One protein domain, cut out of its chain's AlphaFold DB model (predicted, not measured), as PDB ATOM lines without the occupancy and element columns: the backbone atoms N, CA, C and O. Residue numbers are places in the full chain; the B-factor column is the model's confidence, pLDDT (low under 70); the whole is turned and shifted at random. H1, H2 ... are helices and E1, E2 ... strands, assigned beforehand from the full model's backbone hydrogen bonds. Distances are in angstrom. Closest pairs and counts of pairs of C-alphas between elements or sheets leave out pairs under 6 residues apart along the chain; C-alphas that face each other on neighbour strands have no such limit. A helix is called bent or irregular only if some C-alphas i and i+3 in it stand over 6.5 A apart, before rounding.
ATOM      1  N   MET A  83     -42.579  34.123  41.142       81.25
ATOM      2  CA  MET A  83     -42.546  32.966  40.239       81.25
ATOM      3  C   MET A  83     -41.765  33.266  38.958       81.25
ATOM      4  O   MET A  83     -41.022  32.403  38.493       81.25
ATOM      5  N   HIS A  84     -41.920  34.476  38.403       82.00
ATOM      6  CA  HIS A  84     -41.183  34.910  37.214       82.00
ATOM      7  C   HIS A  84     -39.698  34.953  37.542       82.00
ATOM      8  O   HIS A  84     -38.917  34.318  36.849       82.00
ATOM      9  N   GLU A  85     -39.327  35.577  38.662       80.81
ATOM     10  CA  GLU A  85     -37.937  35.657  39.123       80.81
ATOM     11  C   GLU A  85     -37.318  34.270  39.354       80.81
ATOM     12  O   GLU A  85     -36.195  34.000  38.922       80.81
ATOM     13  N   ALA A  86     -38.061  33.349  39.975       84.31
ATOM     14  CA  ALA A  86     -37.590  31.983  40.185       84.31
ATOM     15  C   ALA A  86     -37.385  31.226  38.859       84.31
ATOM     16  O   ALA A  86     -36.377  30.532  38.686       84.31
ATOM     17  N   ALA A  87     -38.315  31.361  37.908       86.00
ATOM     18  CA  ALA A  87     -38.188  30.766  36.579       86.00
ATOM     19  C   ALA A  87     -37.029  31.398  35.788       86.00
ATOM     20  O   ALA A  87     -36.214  30.682  35.200       86.00
ATOM     21  N   ALA A  88     -36.911  32.723  35.847       83.56
ATOM     22  CA  ALA A  88     -35.845  33.526  35.266       83.56
ATOM     23  C   ALA A  88     -34.466  33.067  35.736       83.56
ATOM     24  O   ALA A  88     -33.564  32.877  34.920       83.56
ATOM     25  N   ASP A  89     -34.304  32.803  37.031       84.50
ATOM     26  CA  ASP A  89     -33.052  32.304  37.600       84.50
ATOM     27  C   ASP A  89     -32.651  30.924  37.063       84.50
ATOM     28  O   ASP A  89     -31.463  30.663  36.825       84.50
ATOM     29  N   VAL A  90     -33.617  30.026  36.859       87.44
ATOM     30  CA  VAL A  90     -33.362  28.703  36.267       87.44
ATOM     31  C   VAL A  90     -32.981  28.849  34.798       87.44
ATOM     32  O   VAL A  90     -31.958  28.310  34.364       87.44
ATOM     33  N   VAL A  91     -33.763  29.619  34.046       86.62
ATOM     34  CA  VAL A  91     -33.536  29.884  32.627       86.62
ATOM     35  C   VAL A  91     -32.171  30.531  32.392       86.62
ATOM     36  O   VAL A  91     -31.432  30.102  31.505       86.62
ATOM     37  N   ARG A  92     -31.783  31.507  33.217       85.44
ATOM     38  CA  ARG A  92     -30.501  32.213  33.097       85.44
ATOM     39  C   ARG A  92     -29.315  31.246  33.123       85.44
ATOM     40  O   ARG A  92     -28.383  31.392  32.333       85.44
ATOM     41  N   LYS A  93     -29.355  30.210  33.969       88.50
ATOM     42  CA  LYS A  93     -28.305  29.173  34.023       88.50
ATOM     43  C   LYS A  93     -28.200  28.394  32.713       88.50
ATOM     44  O   LYS A  93     -27.092  28.138  32.248       88.50
ATOM     45  N   VAL A  94     -29.337  28.040  32.116       88.81
ATOM     46  CA  VAL A  94     -29.382  27.355  30.814       88.81
ATOM     47  C   VAL A  94     -28.840  28.269  29.715       88.81
ATOM     48  O   VAL A  94     -28.045  27.832  28.885       88.81
ATOM     49  N   LEU A  95     -29.191  29.554  29.739       88.06
ATOM     50  CA  LEU A  95     -28.729  30.520  28.745       88.06
ATOM     51  C   LEU A  95     -27.223  30.765  28.799       88.06
ATOM     52  O   LEU A  95     -26.603  30.872  27.745       88.06
ATOM     53  N   TYR A  96     -26.610  30.771  29.985       89.69
ATOM     54  CA  TYR A  96     -25.149  30.806  30.083       89.69
ATOM     55  C   TYR A  96     -24.505  29.617  29.364       89.69
ATOM     56  O   TYR A  96     -23.562  29.802  28.600       89.69
ATOM     57  N   GLN A  97     -25.059  28.412  29.527       92.69
ATOM     58  CA  GLN A  97     -24.555  27.228  28.827       92.69
ATOM     59  C   GLN A  97     -24.754  27.323  27.310       92.69
ATOM     60  O   GLN A  97     -23.874  26.912  26.554       92.69
ATOM     61  N   ILE A  98     -25.887  27.869  26.852       92.19
ATOM     62  CA  ILE A  98     -26.143  28.101  25.423       92.19
ATOM     63  C   ILE A  98     -25.140  29.110  24.862       92.19
ATOM     64  O   ILE A  98     -24.496  28.817  23.860       92.19
ATOM     65  N   ARG A  99     -24.947  30.252  25.531       92.88
ATOM     66  CA  ARG A  99     -23.951  31.266  25.159       92.88
ATOM     67  C   ARG A  99     -22.556  30.658  25.041       92.88
ATOM     68  O   ARG A  99     -21.884  30.878  24.041       92.88
ATOM     69  N   ASP A 100     -22.125  29.879  26.030       94.62
ATOM     70  CA  ASP A 100     -20.783  29.289  26.038       94.62
ATOM     71  C   ASP A 100     -20.594  28.281  24.898       94.62
ATOM     72  O   ASP A 100     -19.534  28.234  24.272       94.62
ATOM     73  N   ARG A 101     -21.641  27.517  24.568       95.69
ATOM     74  CA  ARG A 101     -21.637  26.622  23.404       95.69
ATOM     75  C   ARG A 101     -21.625  27.386  22.084       95.69
ATOM     76  O   ARG A 101     -20.887  26.980  21.190       95.69
ATOM     77  N   LEU A 102     -22.399  28.464  21.957       94.88
ATOM     78  CA  LEU A 102     -22.384  29.331  20.775       94.88
ATOM     79  C   LEU A 102     -20.983  29.917  20.570       94.88
ATOM     80  O   LEU A 102     -20.414  29.738  19.496       94.88
ATOM     81  N   ASN A 103     -20.379  30.467  21.630       94.88
ATOM     82  CA  ASN A 103     -19.001  30.964  21.618       94.88
ATOM     83  C   ASN A 103     -18.010  29.910  21.113       94.88
ATOM     84  O   ASN A 103     -17.222  30.167  20.206       94.88
ATOM     85  N   ALA A 104     -18.055  28.709  21.695       96.81
ATOM     86  CA  ALA A 104     -17.129  27.635  21.348       96.81
ATOM     87  C   ALA A 104     -17.333  27.103  19.921       96.81
ATOM     88  O   ALA A 104     -16.370  26.702  19.274       96.81
ATOM     89  N   THR A 105     -18.578  27.080  19.438       96.75
ATOM     90  CA  THR A 105     -18.922  26.472  18.145       96.75
ATOM     91  C   THR A 105     -18.666  27.420  16.982       96.75
ATOM     92  O   THR A 105     -18.185  26.978  15.943       96.75
ATOM     93  N   THR A 106     -18.986  28.710  17.127       95.19
ATOM     94  CA  THR A 106     -18.832  29.677  16.029       95.19
ATOM     95  C   THR A 106     -17.502  30.424  16.079       95.19
ATOM     96  O   THR A 106     -17.098  31.003  15.075       95.19
ATOM     97  N   GLY A 107     -16.822  30.438  17.231       94.75
ATOM     98  CA  GLY A 107     -15.651  31.286  17.470       94.75
ATOM     99  C   GLY A 107     -15.992  32.770  17.670       94.75
ATOM    100  O   GLY A 107     -15.083  33.580  17.854       94.75
ATOM    101  N   SER A 108     -17.276  33.132  17.654       94.94
ATOM    102  CA  SER A 108     -17.746  34.503  17.874       94.94
ATOM    103  C   SER A 108     -17.961  34.792  19.354       94.94
ATOM    104  O   SER A 108     -18.136  33.887  20.169       94.94
ATOM    105  N   ARG A 109     -18.014  36.077  19.713       93.69
ATOM    106  CA  ARG A 109     -18.362  36.506  21.069       93.69
ATOM    107  C   ARG A 109     -19.866  36.728  21.192       93.69
ATOM    108  O   ARG A 109     -20.395  37.666  20.613       93.69
ATOM    109  N   TYR A 110     -20.509  35.938  22.035       92.62
ATOM    110  CA  TYR A 110     -21.883  36.107  22.486       92.62
ATOM    111  C   TYR A 110     -21.916  36.607  23.928       92.62
ATOM    112  O   TYR A 110     -21.141  36.173  24.788       92.62
ATOM    113  N   PHE A 111     -22.860  37.496  24.203       89.06
ATOM    114  CA  PHE A 111     -23.203  37.997  25.530       89.06
ATOM    115  C   PHE A 111     -24.700  37.792  25.769       89.06
ATOM    116  O   PHE A 111     -25.450  37.531  24.830       89.06
ATOM    117  N   LEU A 112     -25.118  37.815  27.033       87.56
ATOM    118  CA  LEU A 112     -26.538  37.763  27.364       87.56
ATOM    119  C   LEU A 112     -27.098  39.191  27.383       87.56
ATOM    120  O   LEU A 112     -26.397  40.146  27.700       87.56
ATOM    121  N   THR A 113     -28.346  39.332  26.970       84.44
ATOM    122  CA  THR A 113     -29.134  40.563  26.993       84.44
ATOM    123  C   THR A 113     -30.532  40.242  27.515       84.44
ATOM    124  O   THR A 113     -30.874  39.071  27.699       84.44
ATOM    125  N   GLY A 114     -31.344  41.271  27.752       78.88
ATOM    126  CA  GLY A 114     -32.734  41.143  28.193       78.88
ATOM    127  C   GLY A 114     -32.991  41.781  29.556       78.88
ATOM    128  O   GLY A 114     -32.094  42.358  30.166       78.88
ATOM    129  N   SER A 115     -34.234  41.706  30.025       75.19
ATOM    130  CA  SER A 115     -34.681  42.364  31.261       75.19
ATOM    131  C   SER A 115     -34.114  41.716  32.540       75.19
ATOM    132  O   SER A 115     -33.904  42.406  33.546       75.19
ATOM    133  N   ILE A 116     -33.830  40.406  32.498       74.12
ATOM    134  CA  ILE A 116     -33.328  39.614  33.634       74.12
ATOM    135  C   ILE A 116     -31.808  39.758  33.808       74.12
ATOM    136  O   ILE A 116     -31.301  39.610  34.925       74.12
ATOM    137  N   ASP A 117     -31.058  40.037  32.739       67.38
ATOM    138  CA  ASP A 117     -29.604  40.179  32.840       67.38
ATOM    139  C   ASP A 117     -29.241  41.575  33.351       67.38
ATOM    140  O   ASP A 117     -29.186  42.547  32.606       67.38
ATOM    141  N   MET A 118     -29.021  41.686  34.664       57.19
ATOM    142  CA  MET A 118     -28.781  42.976  35.316       57.19
ATOM    143  C   MET A 118     -27.405  43.587  35.018       57.19
ATOM    144  O   MET A 118     -27.126  44.686  35.488       57.19
ATOM    145  N   LEU A 119     -26.532  42.851  34.328       53.09
ATOM    146  CA  LEU A 119     -25.116  43.185  34.177       53.09
ATOM    147  C   LEU A 119     -24.805  43.954  32.891       53.09
ATOM    148  O   LEU A 119     -23.691  44.455  32.744       53.09
ATOM    149  N   ILE A 120     -25.754  44.025  31.958       56.47
ATOM    150  CA  ILE A 120     -25.583  44.670  30.655       56.47
ATOM    151  C   ILE A 120     -26.796  45.568  30.416       56.47
ATOM    152  O   ILE A 120     -27.915  45.211  30.780       56.47
ATOM    153  N   THR A 121     -26.562  46.748  29.836       55.06
ATOM    154  CA  THR A 121     -27.601  47.724  29.493       55.06
ATOM    155  C   THR A 121     -28.794  47.029  28.827       55.06
ATOM    156  O   THR A 121     -28.579  46.223  27.912       55.06
ATOM    157  N   PRO A 122     -30.041  47.300  29.260       58.78
ATOM    158  CA  PRO A 122     -31.227  46.708  28.661       58.78
ATOM    159  C   PRO A 122     -31.251  46.929  27.145       58.78
ATOM    160  O   PRO A 122     -31.516  48.022  26.653       58.78
ATOM    161  N   SER A 123     -30.976  45.871  26.382       66.25
ATOM    162  CA  SER A 123     -30.960  45.949  24.924       66.25
ATOM    163  C   SER A 123     -32.371  45.729  24.392       66.25
ATOM    164  O   SER A 123     -32.902  44.617  24.427       66.25
ATOM    165  N   CYS A 124     -33.005  46.809  23.938       71.69
ATOM    166  CA  CYS A 124     -34.255  46.723  23.197       71.69
ATOM    167  C   CYS A 124     -33.962  46.294  21.758       71.69
ATOM    168  O   CYS A 124     -33.173  46.928  21.055       71.69
ATOM    169  N   CYS A 125     -34.639  45.250  21.293       79.06
ATOM    170  CA  CYS A 125     -34.579  44.840  19.900       79.06
ATOM    171  C   CYS A 125     -35.646  45.613  19.129       79.06
ATOM    172  O   CYS A 125     -36.826  45.543  19.468       79.06
ATOM    173  N   SER A 126     -35.251  46.350  18.086       84.25
ATOM    174  CA  SER A 126     -36.234  46.823  17.099       84.25
ATOM    175  C   SER A 126     -36.929  45.616  16.445       84.25
ATOM    176  O   SER A 126     -36.391  44.521  16.460       84.25
ATOM    177  N   LEU A 127     -38.107  45.745  15.860       84.06
ATOM    178  CA  LEU A 127     -38.698  44.641  15.096       84.06
ATOM    179  C   LEU A 127     -38.653  44.959  13.597       84.06
ATOM    180  O   LEU A 127     -38.738  46.132  13.240       84.06
ATOM    181  N   PRO A 128     -38.449  43.968  12.712       84.19
ATOM    182  CA  PRO A 128     -38.579  44.148  11.269       84.19
ATOM    183  C   PRO A 128     -40.005  43.831  10.768       84.19
ATOM    184  O   PRO A 128     -40.833  43.292  11.501       84.19
ATOM    185  N   GLY A 129     -40.259  44.088   9.481       89.25
ATOM    186  CA  GLY A 129     -41.478  43.647   8.787       89.25
ATOM    187  C   GLY A 129     -42.730  44.406   9.226       89.25
ATOM    188  O   GLY A 129     -42.698  45.628   9.341       89.25
ATOM    189  N   ASP A 130     -43.821  43.683   9.487       87.38
ATOM    190  CA  ASP A 130     -45.115  44.263   9.891       87.38
ATOM    191  C   ASP A 130     -45.047  45.035  11.219       87.38
ATOM    192  O   ASP A 130     -45.894  45.881  11.506       87.38
ATOM    193  N   PHE A 131     -44.005  44.776  12.009       86.62
ATOM    194  CA  PHE A 131     -43.740  45.439  13.280       86.62
ATOM    195  C   PHE A 131     -42.619  46.483  13.181       86.62
ATOM    196  O   PHE A 131     -42.076  46.886  14.209       86.62
ATOM    197  N   ASP A 132     -42.258  46.934  11.972       89.38
ATOM    198  CA  ASP A 132     -41.168  47.895  11.794       89.38
ATOM    199  C   ASP A 132     -41.332  49.140  12.675       89.38
ATOM    200  O   ASP A 132     -42.416  49.705  12.839       89.38
ATOM    201  N   GLY A 133     -40.223  49.536  13.293       86.38
ATOM    202  CA  GLY A 133     -40.155  50.645  14.239       86.38
ATOM    203  C   GLY A 133     -40.592  50.331  15.670       86.38
ATOM    204  O   GLY A 133     -40.285  51.142  16.544       86.38
ATOM    205  N   SER A 134     -41.239  49.191  15.929       89.75
ATOM    206  CA  SER A 134     -41.535  48.733  17.291       89.75
ATOM    207  C   SER A 134     -40.269  48.255  17.988       89.75
ATOM    208  O   SER A 134     -39.307  47.840  17.338       89.75
ATOM    209  N   THR A 135     -40.265  48.304  19.316       89.69
ATOM    210  CA  THR A 135     -39.191  47.762  20.148       89.69
ATOM    211  C   THR A 135     -39.753  46.756  21.137       89.69
ATOM    212  O   THR A 135     -40.818  46.961  21.717       89.69
ATOM    213  N   LYS A 136     -39.023  45.660  21.333       87.56
ATOM    214  CA  LYS A 136     -39.331  44.634  22.328       87.56
ATOM    215  C   LYS A 136     -38.130  44.367  23.206       87.56
ATOM    216  O   LYS A 136     -36.984  44.488  22.763       87.56
ATOM    217  N   GLN A 137     -38.405  43.976  24.442       85.38
ATOM    218  CA  GLN A 137     -37.373  43.567  25.372       85.38
ATOM    219  C   GLN A 137     -37.617  42.130  25.814       85.38
ATOM    220  O   GLN A 137     -38.493  41.856  26.637       85.38
ATOM    221  N   ALA A 138     -36.755  41.250  25.304       85.38
ATOM    222  CA  ALA A 138     -36.675  39.870  25.742       85.38
ATOM    223  C   ALA A 138     -36.480  39.788  27.258       85.38
ATOM    224  O   ALA A 138     -35.739  40.588  27.840       85.38
ATOM    225  N   ASP A 139     -37.079  38.786  27.896       82.06
ATOM    226  CA  ASP A 139     -36.708  38.436  29.265       82.06
ATOM    227  C   ASP A 139     -35.230  38.041  29.330       82.06
ATOM    228  O   ASP A 139     -34.485  38.545  30.177       82.06
ATOM    229  N   ALA A 140     -34.780  37.226  28.371       85.12
ATOM    230  CA  ALA A 140     -33.364  36.976  28.157       85.12
ATOM    231  C   ALA A 140     -33.043  36.516  26.725       85.12
ATOM    232  O   ALA A 140     -33.842  35.847  26.068       85.12
ATOM    233  N   SER A 141     -31.836  36.825  26.253       87.94
ATOM    234  CA  SER A 141     -31.367  36.421  24.926       87.94
ATOM    235  C   SER A 141     -29.839  36.389  24.803       87.94
ATOM    236  O   SER A 141     -29.180  37.318  25.256       87.94
ATOM    237  N   PRO A 142     -29.229  35.369  24.171       90.44
ATOM    238  CA  PRO A 142     -27.853  35.446  23.698       90.44
ATOM    239  C   PRO A 142     -27.772  36.246  22.394       90.44
ATOM    240  O   PRO A 142     -28.482  35.966  21.424       90.44
ATOM    241  N   MET A 143     -26.852  37.202  22.350       90.38
ATOM    242  CA  MET A 143     -26.620  38.071  21.203       90.38
ATOM    243  C   MET A 143     -25.139  38.070  20.843       90.38
ATOM    244  O   MET A 143     -24.281  38.178  21.720       90.38
ATOM    245  N   GLU A 144     -24.837  37.895  19.559       92.19
ATOM    246  CA  GLU A 144     -23.475  38.033  19.049       92.19
ATOM    247  C   GLU A 144     -23.055  39.510  19.093       92.19
ATOM    248  O   GLU A 144     -23.871  40.413  18.903       92.19
ATOM    249  N   TYR A 145     -21.779  39.766  19.377       87.75
ATOM    250  CA  TYR A 145     -21.201  41.106  19.353       87.75
ATOM    251  C   TYR A 145     -21.472  41.798  18.011       87.75
ATOM    252  O   TYR A 145     -21.253  41.202  16.963       87.75
TER     253      TYR A 145
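What this domain is: This is residues 83 to 145 of the 170 residues of an uncharacterized protein of Talaromyces stipitatus (strain ATCC 10500 / CBS 375.48 / QM 6759 / NRRL 1006) (UniProt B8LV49). One long helix, H1, has a small two-stranded hairpin, E1 and E2, packed beside its residues 92 to 104, and the long link between the two strands reaches away from the helix as a loop that folds back on itself. This loop comes back to the hairpin after its far turn near residues 127 to 134, and its two sides are tied by a short antiparallel pairing. The printed part has 63 residues, with one named helix and two named strands in the order H1, E1, E2; the sheet has the order E1 - E2 and is antiparallel. The class is mixed, helices and strands. The whole is only just loose, close to compact, with a radius of gyration of the C-alphas of 12.9 A, and the C-alphas span 34 by 33 by 19 A.

Where its parts are: H1 takes residues 83 to 106 and is 34.0 A long from first to last C-alpha, beginning with C-alpha 83 at (-42.546, 32.966, 40.239). It has a kink of 27 degrees near residue 91 but is not bent. A tight link of 3 residues leads to E1, residues 110 to 113, 9.6 A long, with C-alpha 110 at (-21.883, 36.107, 22.486). A long link of 27 residues, 114 to 140, leads to E2, residues 141 to 144, 10.0 A long, which ends with C-alpha 144 at (-23.475, 38.033, 19.049).

How they stand to each other: The closest C-alphas of H1 and E1 are those of Arg 99 and Tyr 110, 5.9 A apart. The closest C-alphas of H1 and E2 are those of Arg 99 and Pro 142, also 5.9 A apart. E1 and E2 form a hairpin of antiparallel neighbour strands, with 143 degrees between their directions. C-alphas 110 and 144 face each other at 4.2 A. N 113 and O 141, 2.8 A apart, and N 143 and O 111, 2.9 A apart, are within hydrogen-bond range. In the long link, residues 125 to 126 pair with residues 135 to 136, antiparallel. In H1, 19 of 20 O i to N i+4 pairs are within hydrogen-bond range.

The domain as a whole: The two C-alphas farthest apart are those of Met 83 and Gly 107, at 35.3 A. The printed part runs from 83 to 145 and has no cut. The C-alphas of residues 114 to 140 lie 4 to 22 A from the mean of all C-alphas. The mean pLDDT of the printed part is 84.4, and residues 117 to 123 are under 70, a stretch of low confidence in this predicted model.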